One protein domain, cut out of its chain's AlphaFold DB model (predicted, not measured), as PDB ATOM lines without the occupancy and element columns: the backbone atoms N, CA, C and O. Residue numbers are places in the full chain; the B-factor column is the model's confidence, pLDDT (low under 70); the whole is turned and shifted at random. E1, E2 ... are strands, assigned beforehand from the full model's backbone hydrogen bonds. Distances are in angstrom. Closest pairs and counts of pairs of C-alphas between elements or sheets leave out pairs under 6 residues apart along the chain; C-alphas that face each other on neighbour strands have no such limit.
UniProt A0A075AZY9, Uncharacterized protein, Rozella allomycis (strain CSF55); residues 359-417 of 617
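This is residues 359 to 417 of the 617 residues of an uncharacterized protein of Rozella allomycis (strain CSF55) (UniProt A0A075AZY9). This is a mostly irregular chain with little regular structure: one small antiparallel hairpin, E1 and E2, with a long looped arm at residues 359 to 377 and a winding tail at residues 393 to 417. The arm folds back on itself, and residues 365 to 371 and 402 to 407 stick out. The printed part has 59 residues, no named helix and two strands, E1 then E2; the class is all strand, though these hold only 6 residues. It is only just loose, close to extended, with a radius of gyration of the C-alphas of 15.4 A and spans of 42 by 29 by 19 A.

Look first at E1, residues 378 to 380, and E2, residues 390 to 392, a hairpin of antiparallel neighbours at 171 degrees. C-alphas 379 and 391 face each other at 4.6 A; N 378 and O 392 are within hydrogen-bond range at 2.8 A. Residues 360 to 361 pair antiparallel with residues 375 to 376.

Find C-alpha 378 at (207.632, 252.556, 253.031); E1 runs 6.2 A from there. E2 runs 6.4 A to C-alpha 392 at (207.206, 257.519, 255.365).

The C-alphas of Gly 368 and Glu 384 are the two farthest apart, 44.9 A. The printed part has no cut, and the link E1 to E2 is short. Residues 359 to 375 have pLDDT under 70.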
ATOM      1  N   ASN A 359     206.166 246.152 260.294       39.53
ATOM      2  CA  ASN A 359     206.370 247.608 260.192       39.53
ATOM      3  C   ASN A 359     205.013 248.337 260.157       39.53
ATOM      4  O   ASN A 359     204.681 249.038 259.202       39.53
ATOM      5  N   ARG A 360     204.178 248.128 261.185       41.09
ATOM      6  CA  ARG A 360     202.850 248.757 261.310       41.09
ATOM      7  C   ARG A 360     202.817 249.680 262.528       41.09
ATOM      8  O   ARG A 360     202.694 249.208 263.653       41.09
ATOM      9  N   VAL A 361     202.883 250.991 262.298       42.69
ATOM     10  CA  VAL A 361     202.640 252.009 263.333       42.69
ATOM     11  C   VAL A 361     201.130 252.232 263.442       42.69
ATOM     12  O   VAL A 361     200.481 252.606 262.464       42.69
ATOM     13  N   LYS A 362     200.551 251.969 264.619       38.12
ATOM     14  CA  LYS A 362     199.147 252.288 264.921       38.12
ATOM     15  C   LYS A 362     199.032 253.786 265.211       38.12
ATOM     16  O   LYS A 362     199.581 254.259 266.198       38.12
ATOM     17  N   LEU A 363     198.292 254.512 264.378       39.56
ATOM     18  CA  LEU A 363     197.835 255.870 264.674       39.56
ATOM     19  C   LEU A 363     196.344 255.823 265.015       39.56
ATOM     20  O   LEU A 363     195.550 255.271 264.258       39.56
ATOM     21  N   THR A 364     195.969 256.425 266.137       35.56
ATOM     22  CA  THR A 364     194.576 256.735 266.498       35.56
ATOM     23  C   THR A 364     194.450 258.258 266.545       35.56
ATOM     24  O   THR A 364     195.256 258.892 267.220       35.56
ATOM     25  N   LYS A 365     193.491 258.888 265.849       44.53
ATOM     26  CA  LYS A 365     192.185 259.211 266.454       44.53
ATOM     27  C   LYS A 365     191.124 259.755 265.468       44.53
ATOM     28  O   LYS A 365     191.452 260.497 264.554       44.53
ATOM     29  N   VAL A 366     189.867 259.453 265.834       41.38
ATOM     30  CA  VAL A 366     188.645 260.301 265.860       41.38
ATOM     31  C   VAL A 366     188.067 260.796 264.522       41.38
ATOM     32  O   VAL A 366     188.397 261.872 264.046       41.38
ATOM     33  N   ASN A 367     187.141 260.002 263.962       37.09
ATOM     34  CA  ASN A 367     185.737 260.372 263.687       37.09
ATOM     35  C   ASN A 367     185.010 259.214 262.963       37.09
ATOM     36  O   ASN A 367     185.152 259.018 261.761       37.09
ATOM     37  N   GLY A 368     184.222 258.449 263.722       50.94
ATOM     38  CA  GLY A 368     182.955 257.855 263.269       50.94
ATOM     39  C   GLY A 368     182.905 256.661 262.305       50.94
ATOM     40  O   GLY A 368     181.896 255.970 262.351       50.94
ATOM     41  N   PHE A 369     183.915 256.350 261.487       36.25
ATOM     42  CA  PHE A 369     183.835 255.210 260.550       36.25
ATOM     43  C   PHE A 369     184.911 254.150 260.808       36.25
ATOM     44  O   PHE A 369     186.107 254.430 260.890       36.25
ATOM     45  N   THR A 370     184.453 252.909 260.979       48.16
ATOM     46  CA  THR A 370     185.243 251.733 261.341       48.16
ATOM     47  C   THR A 370     185.946 251.140 260.125       48.16
ATOM     48  O   THR A 370     185.297 250.493 259.316       48.16
ATOM     49  N   GLU A 371     187.268 251.295 260.048       43.09
ATOM     50  CA  GLU A 371     188.211 250.240 259.649       43.09
ATOM     51  C   GLU A 371     189.648 250.675 260.014       43.09
ATOM     52  O   GLU A 371     190.006 251.843 259.838       43.09
ATOM     53  N   PRO A 372     190.499 249.780 260.556       44.62
ATOM     54  CA  PRO A 372     191.894 250.092 260.841       44.62
ATOM     55  C   PRO A 372     192.648 250.313 259.524       44.62
ATOM     56  O   PRO A 372     193.096 249.360 258.886       44.62
ATOM     57  N   PHE A 373     192.834 251.565 259.110       49.53
ATOM     58  CA  PHE A 373     193.735 251.866 258.003       49.53
ATOM     59  C   PHE A 373     195.177 251.677 258.479       49.53
ATOM     60  O   PHE A 373     195.779 252.523 259.141       49.53
ATOM     61  N   TYR A 374     195.743 250.517 258.160       54.28
ATOM     62  CA  TYR A 374     197.163 250.271 258.345       54.28
ATOM     63  C   TYR A 374     197.936 251.225 257.448       54.28
ATOM     64  O   TYR A 374     197.951 251.097 256.223       54.28
ATOM     65  N   VAL A 375     198.590 252.194 258.073       63.41
ATOM     66  CA  VAL A 375     199.520 253.063 257.376       63.41
ATOM     67  C   VAL A 375     200.769 252.242 257.107       63.41
ATOM     68  O   VAL A 375     201.556 251.975 258.014       63.41
ATOM     69  N   VAL A 376     200.917 251.779 255.869       72.88
ATOM     70  CA  VAL A 376     202.130 251.081 255.453       72.88
ATOM     71  C   VAL A 376     203.239 252.116 255.354       72.88
ATOM     72  O   VAL A 376     203.204 252.997 254.495       72.88
ATOM     73  N   MET A 377     204.210 252.008 256.254       79.00
ATOM     74  CA  MET A 377     205.446 252.768 256.153       79.00
ATOM     75  C   MET A 377     206.308 252.132 255.069       79.00
ATOM     76  O   MET A 377     206.532 250.921 255.066       79.00
ATOM     77  N   LYS A 378     206.761 252.951 254.130       82.19
ATOM     78  CA  LYS A 378     207.632 252.556 253.031       82.19
ATOM     79  C   LYS A 378     209.023 253.099 253.324       82.19
ATOM     80  O   LYS A 378     209.163 254.287 253.609       82.19
ATOM     81  N   LEU A 379     210.013 252.212 253.266       85.69
ATOM     82  CA  LEU A 379     211.427 252.564 253.248       85.69
ATOM     83  C   LEU A 379     211.889 252.508 251.793       85.69
ATOM     84  O   LEU A 379     211.848 251.438 251.188       85.69
ATOM     85  N   LEU A 380     212.282 253.647 251.236       83.75
ATOM     86  CA  LEU A 380     212.855 253.744 249.897       83.75
ATOM     87  C   LEU A 380     214.312 254.178 250.057       83.75
ATOM     88  O   LEU A 380     214.582 255.260 250.575       83.75
ATOM     89  N   LYS A 381     215.234 253.298 249.664       85.75
ATOM     90  CA  LYS A 381     216.676 253.537 249.661       85.75
ATOM     91  C   LYS A 381     217.216 253.104 248.304       85.75
ATOM     92  O   LYS A 381     216.951 251.973 247.899       85.75
ATOM     93  N   PHE A 382     217.972 253.981 247.669       85.25
ATOM     94  CA  PHE A 382     218.708 253.706 246.443       85.25
ATOM     95  C   PHE A 382     220.202 253.720 246.779       85.25
ATOM     96  O   PHE A 382     220.615 254.352 247.748       85.25
ATOM     97  N   ASP A 383     220.978 252.906 246.084       82.94
ATOM     98  CA  ASP A 383     222.421 252.744 246.273       82.94
ATOM     99  C   ASP A 383     223.237 253.836 245.578       82.94
ATOM    100  O   ASP A 383     224.313 254.174 246.060       82.94
ATOM    101  N   GLU A 384     222.703 254.395 244.494       81.81
ATOM    102  CA  GLU A 384     223.289 255.513 243.741       81.81
ATOM    103  C   GLU A 384     223.040 256.882 244.406       81.81
ATOM    104  O   GLU A 384     223.743 257.847 244.127       81.81
ATOM    105  N   ASP A 385     222.077 256.956 245.328       80.38
ATOM    106  CA  ASP A 385     221.671 258.184 246.011       80.38
ATOM    107  C   ASP A 385     222.541 258.479 247.248       80.38
ATOM    108  O   ASP A 385     222.603 257.675 248.183       80.38
ATOM    109  N   ILE A 386     223.114 259.685 247.325       79.62
ATOM    110  CA  ILE A 386     223.837 260.181 248.517       79.62
ATOM    111  C   ILE A 386     222.862 260.703 249.594       79.62
ATOM    112  O   ILE A 386     223.167 260.727 250.791       79.62
ATOM    113  N   ARG A 387     221.636 261.066 249.196       82.56
ATOM    114  CA  ARG A 387     220.587 261.526 250.113       82.56
ATOM    115  C   ARG A 387     220.138 260.431 251.096       82.56
ATOM    116  O   ARG A 387     220.080 259.250 250.745       82.56
ATOM    117  N   PRO A 388     219.706 260.790 252.318       84.06
ATOM    118  CA  PRO A 388     219.152 259.831 253.268       84.06
ATOM    119  C   PRO A 388     217.936 259.065 252.725       84.06
ATOM    120  O   PRO A 388     217.086 259.612 252.021       84.06
ATOM    121  N   ALA A 389     217.804 257.797 253.128       87.69
ATOM    122  CA  ALA A 389     216.666 256.960 252.756       87.69
ATOM    123  C   ALA A 389     215.329 257.563 253.226       87.69
ATOM    124  O   ALA A 389     215.180 257.976 254.380       87.69
ATOM    125  N   TYR A 390     214.317 257.534 252.360       84.00
ATOM    126  CA  TYR A 390     212.974 257.980 252.711       84.00
ATOM    127  C   TYR A 390     212.270 256.931 253.576       84.00
ATOM    128  O   TYR A 390     212.109 255.784 253.155       84.00
ATOM    129  N   PHE A 391     211.766 257.339 254.743       86.44
ATOM    130  CA  PHE A 391     210.884 256.525 255.579       86.44
ATOM    131  C   PHE A 391     209.577 257.265 255.863       86.44
ATOM    132  O   PHE A 391     209.532 258.224 256.630       86.44
ATOM    133  N   GLY A 392     208.483 256.821 255.247       84.00
ATOM    134  CA  GLY A 392     207.206 257.519 255.365       84.00
ATOM    135  C   GLY A 392     206.036 256.760 254.761       84.00
ATOM    136  O   GLY A 392     206.187 255.696 254.168       84.00
ATOM    137  N   SER A 393     204.830 257.304 254.914       81.81
ATOM    138  CA  SER A 393     203.612 256.596 254.499       81.81
ATOM    139  C   SER A 393     203.268 256.684 253.010       81.81
ATOM    140  O   SER A 393     202.246 256.127 252.628       81.81
ATOM    141  N   PHE A 394     204.076 257.385 252.193       78.50
ATOM    142  CA  PHE A 394     203.856 257.730 250.774       78.50
ATOM    143  C   PHE A 394     202.545 257.183 250.162       78.50
ATOM    144  O   PHE A 394     202.493 256.051 249.662       78.50
ATOM    145  N   ARG A 395     201.477 257.995 250.238       76.06
ATOM    146  CA  ARG A 395     200.087 257.615 249.906       76.06
ATOM    147  C   ARG A 395     199.554 258.216 248.604       76.06
ATOM    148  O   ARG A 395     198.348 258.196 248.386       76.06
ATOM    149  N   LYS A 396     200.413 258.793 247.762       78.88
ATOM    150  CA  LYS A 396     199.958 259.348 246.482       78.88
ATOM    151  C   LYS A 396     199.488 258.201 245.578       78.88
ATOM    152  O   LYS A 396     200.206 257.216 245.410       78.88
ATOM    153  N   GLU A 397     198.279 258.317 245.039       76.12
ATOM    154  CA  GLU A 397     197.736 257.357 244.078       76.12
ATOM    155  C   GLU A 397     198.290 257.654 242.686       76.12
ATOM    156  O   GLU A 397     198.207 258.789 242.220       76.12
ATOM    157  N   LEU A 398     198.844 256.636 242.027       79.19
ATOM    158  CA  LEU A 398     199.358 256.761 240.666       79.19
ATOM    159  C   LEU A 398     198.264 256.412 239.664       79.19
ATOM    160  O   LEU A 398     197.692 255.320 239.697       79.19
ATOM    161  N   LYS A 399     197.985 257.329 238.742       74.62
ATOM    162  CA  LYS A 399     197.017 257.127 237.666       74.62
ATOM    163  C   LYS A 399     197.758 256.623 236.435       74.62
ATOM    164  O   LYS A 399     198.320 257.389 235.667       74.62
ATOM    165  N   GLY A 400     197.730 255.308 236.226       77.00
ATOM    166  CA  GLY A 400     198.219 254.676 234.991       77.00
ATOM    167  C   GLY A 400     199.377 253.701 235.177       77.00
ATOM    168  O   GLY A 400     199.542 252.813 234.336       77.00
ATOM    169  N   VAL A 401     200.108 253.792 236.291       82.25
ATOM    170  CA  VAL A 401     201.077 252.766 236.703       82.25
ATOM    171  C   VAL A 401     200.316 251.638 237.386       82.25
ATOM    172  O   VAL A 401     199.736 251.812 238.455       82.25
ATOM    173  N   GLY A 402     200.277 250.473 236.751       79.88
ATOM    174  CA  GLY A 402     199.566 249.309 237.274       79.88
ATOM    175  C   GLY A 402     200.275 248.013 236.921       79.88
ATOM    176  O   GLY A 402     201.203 248.002 236.117       79.88
ATOM    177  N   PHE A 403     199.802 246.895 237.473       82.25
ATOM    178  CA  PHE A 403     200.428 245.576 237.304       82.25
ATOM    179  C   PHE A 403     200.669 245.179 235.835       82.25
ATOM    180  O   PHE A 403     201.662 244.541 235.510       82.25
ATOM    181  N   ARG A 404     199.775 245.585 234.924       86.06
ATOM    182  CA  ARG A 404     199.889 245.292 233.483       86.06
ATOM    183  C   ARG A 404     200.703 246.326 232.696       86.06
ATOM    184  O   ARG A 404     200.925 246.130 231.507       86.06
ATOM    185  N   ARG A 405     201.085 247.442 233.320       84.31
ATOM    186  CA  ARG A 405     201.787 248.575 232.698       84.31
ATOM    187  C   ARG A 405     202.816 249.177 233.677       84.31
ATOM    188  O   ARG A 405     202.648 250.322 234.095       84.31
ATOM    189  N   PRO A 406     203.857 248.419 234.070       83.62
ATOM    190  CA  PRO A 406     204.790 248.838 235.121       83.62
ATOM    191  C   PRO A 406     205.726 249.983 234.706       83.62
ATOM    192  O   PRO A 406     206.200 250.711 235.566       83.62
ATOM    193  N   PHE A 407     205.969 250.171 233.404       84.12
ATOM    194  CA  PHE A 407     206.909 251.173 232.876       84.12
ATOM    195  C   PHE A 407     206.246 252.486 232.428       84.12
ATOM    196  O   PHE A 407     206.852 253.281 231.715       84.12
ATOM    197  N   VAL A 408     204.977 252.708 232.780       86.88
ATOM    198  CA  VAL A 408     204.313 253.988 232.498       86.88
ATOM    199  C   VAL A 408     204.827 255.032 233.488       86.88
ATOM    200  O   VAL A 408     204.946 254.747 234.675       86.88
ATOM    201  N   LYS A 409     205.126 256.238 233.002       84.75
ATOM    202  CA  LYS A 409     205.487 257.389 233.836       84.75
ATOM    203  C   LYS A 409     204.218 258.170 234.197       84.75
ATOM    204  O   LYS A 409     203.435 258.483 233.302       84.75
ATOM    205  N   ASP A 410     204.002 258.472 235.477       83.56
ATOM    206  CA  ASP A 410     202.892 259.328 235.931       83.56
ATOM    207  C   ASP A 410     203.377 260.755 236.209       83.56
ATOM    208  O   ASP A 410     203.768 261.095 237.327       83.56
ATOM    209  N   THR A 411     203.347 261.590 235.169       83.31
ATOM    210  CA  THR A 411     203.833 262.980 235.201       83.31
ATOM    211  C   THR A 411     202.967 263.923 236.043       83.31
ATOM    212  O   THR A 411     203.316 265.084 236.208       83.31
ATOM    213  N   ASN A 412     201.816 263.470 236.563       80.56
ATOM    214  CA  ASN A 412     200.974 264.299 237.434       80.56
ATOM    215  C   ASN A 412     201.465 264.291 238.885       80.56
ATOM    216  O   ASN A 412     201.204 265.226 239.641       80.56
ATOM    217  N   VAL A 413     202.095 263.189 239.298       81.38
ATOM    218  CA  VAL A 413     202.495 262.937 240.688       81.38
ATOM    219  C   VAL A 413     203.997 263.092 240.877       81.38
ATOM    220  O   VAL A 413     204.428 263.554 241.940       81.38
ATOM    221  N   PHE A 414     204.764 262.695 239.863       80.62
ATOM    222  CA  PHE A 414     206.216 262.740 239.846       80.62
ATOM    223  C   PHE A 414     206.703 263.554 238.656       80.62
ATOM    224  O   PHE A 414     206.200 263.396 237.545       80.62
ATOM    225  N   ASP A 415     207.720 264.370 238.898       82.69
ATOM    226  CA  ASP A 415     208.537 264.930 237.836       82.69
ATOM    227  C   ASP A 415     209.711 263.973 237.599       82.69
ATOM    228  O   ASP A 415     210.498 263.728 238.508       82.69
ATOM    229  N   TYR A 416     209.762 263.352 236.421       82.81
ATOM    230  CA  TYR A 416     210.803 262.375 236.072       82.81
ATOM    231  C   TYR A 416     212.024 263.023 235.418       82.81
ATOM    232  O   TYR A 416     212.986 262.316 235.138       82.81
ATOM    233  N   GLU A 417     211.954 264.320 235.115       84.88
ATOM    234  CA  GLU A 417     213.069 265.076 234.540       84.88
ATOM    235  C   GLU A 417     213.962 265.677 235.638       84.88
ATOM    236  O   GLU A 417     215.057 266.147 235.350       84.88
TER     237      GLU A 417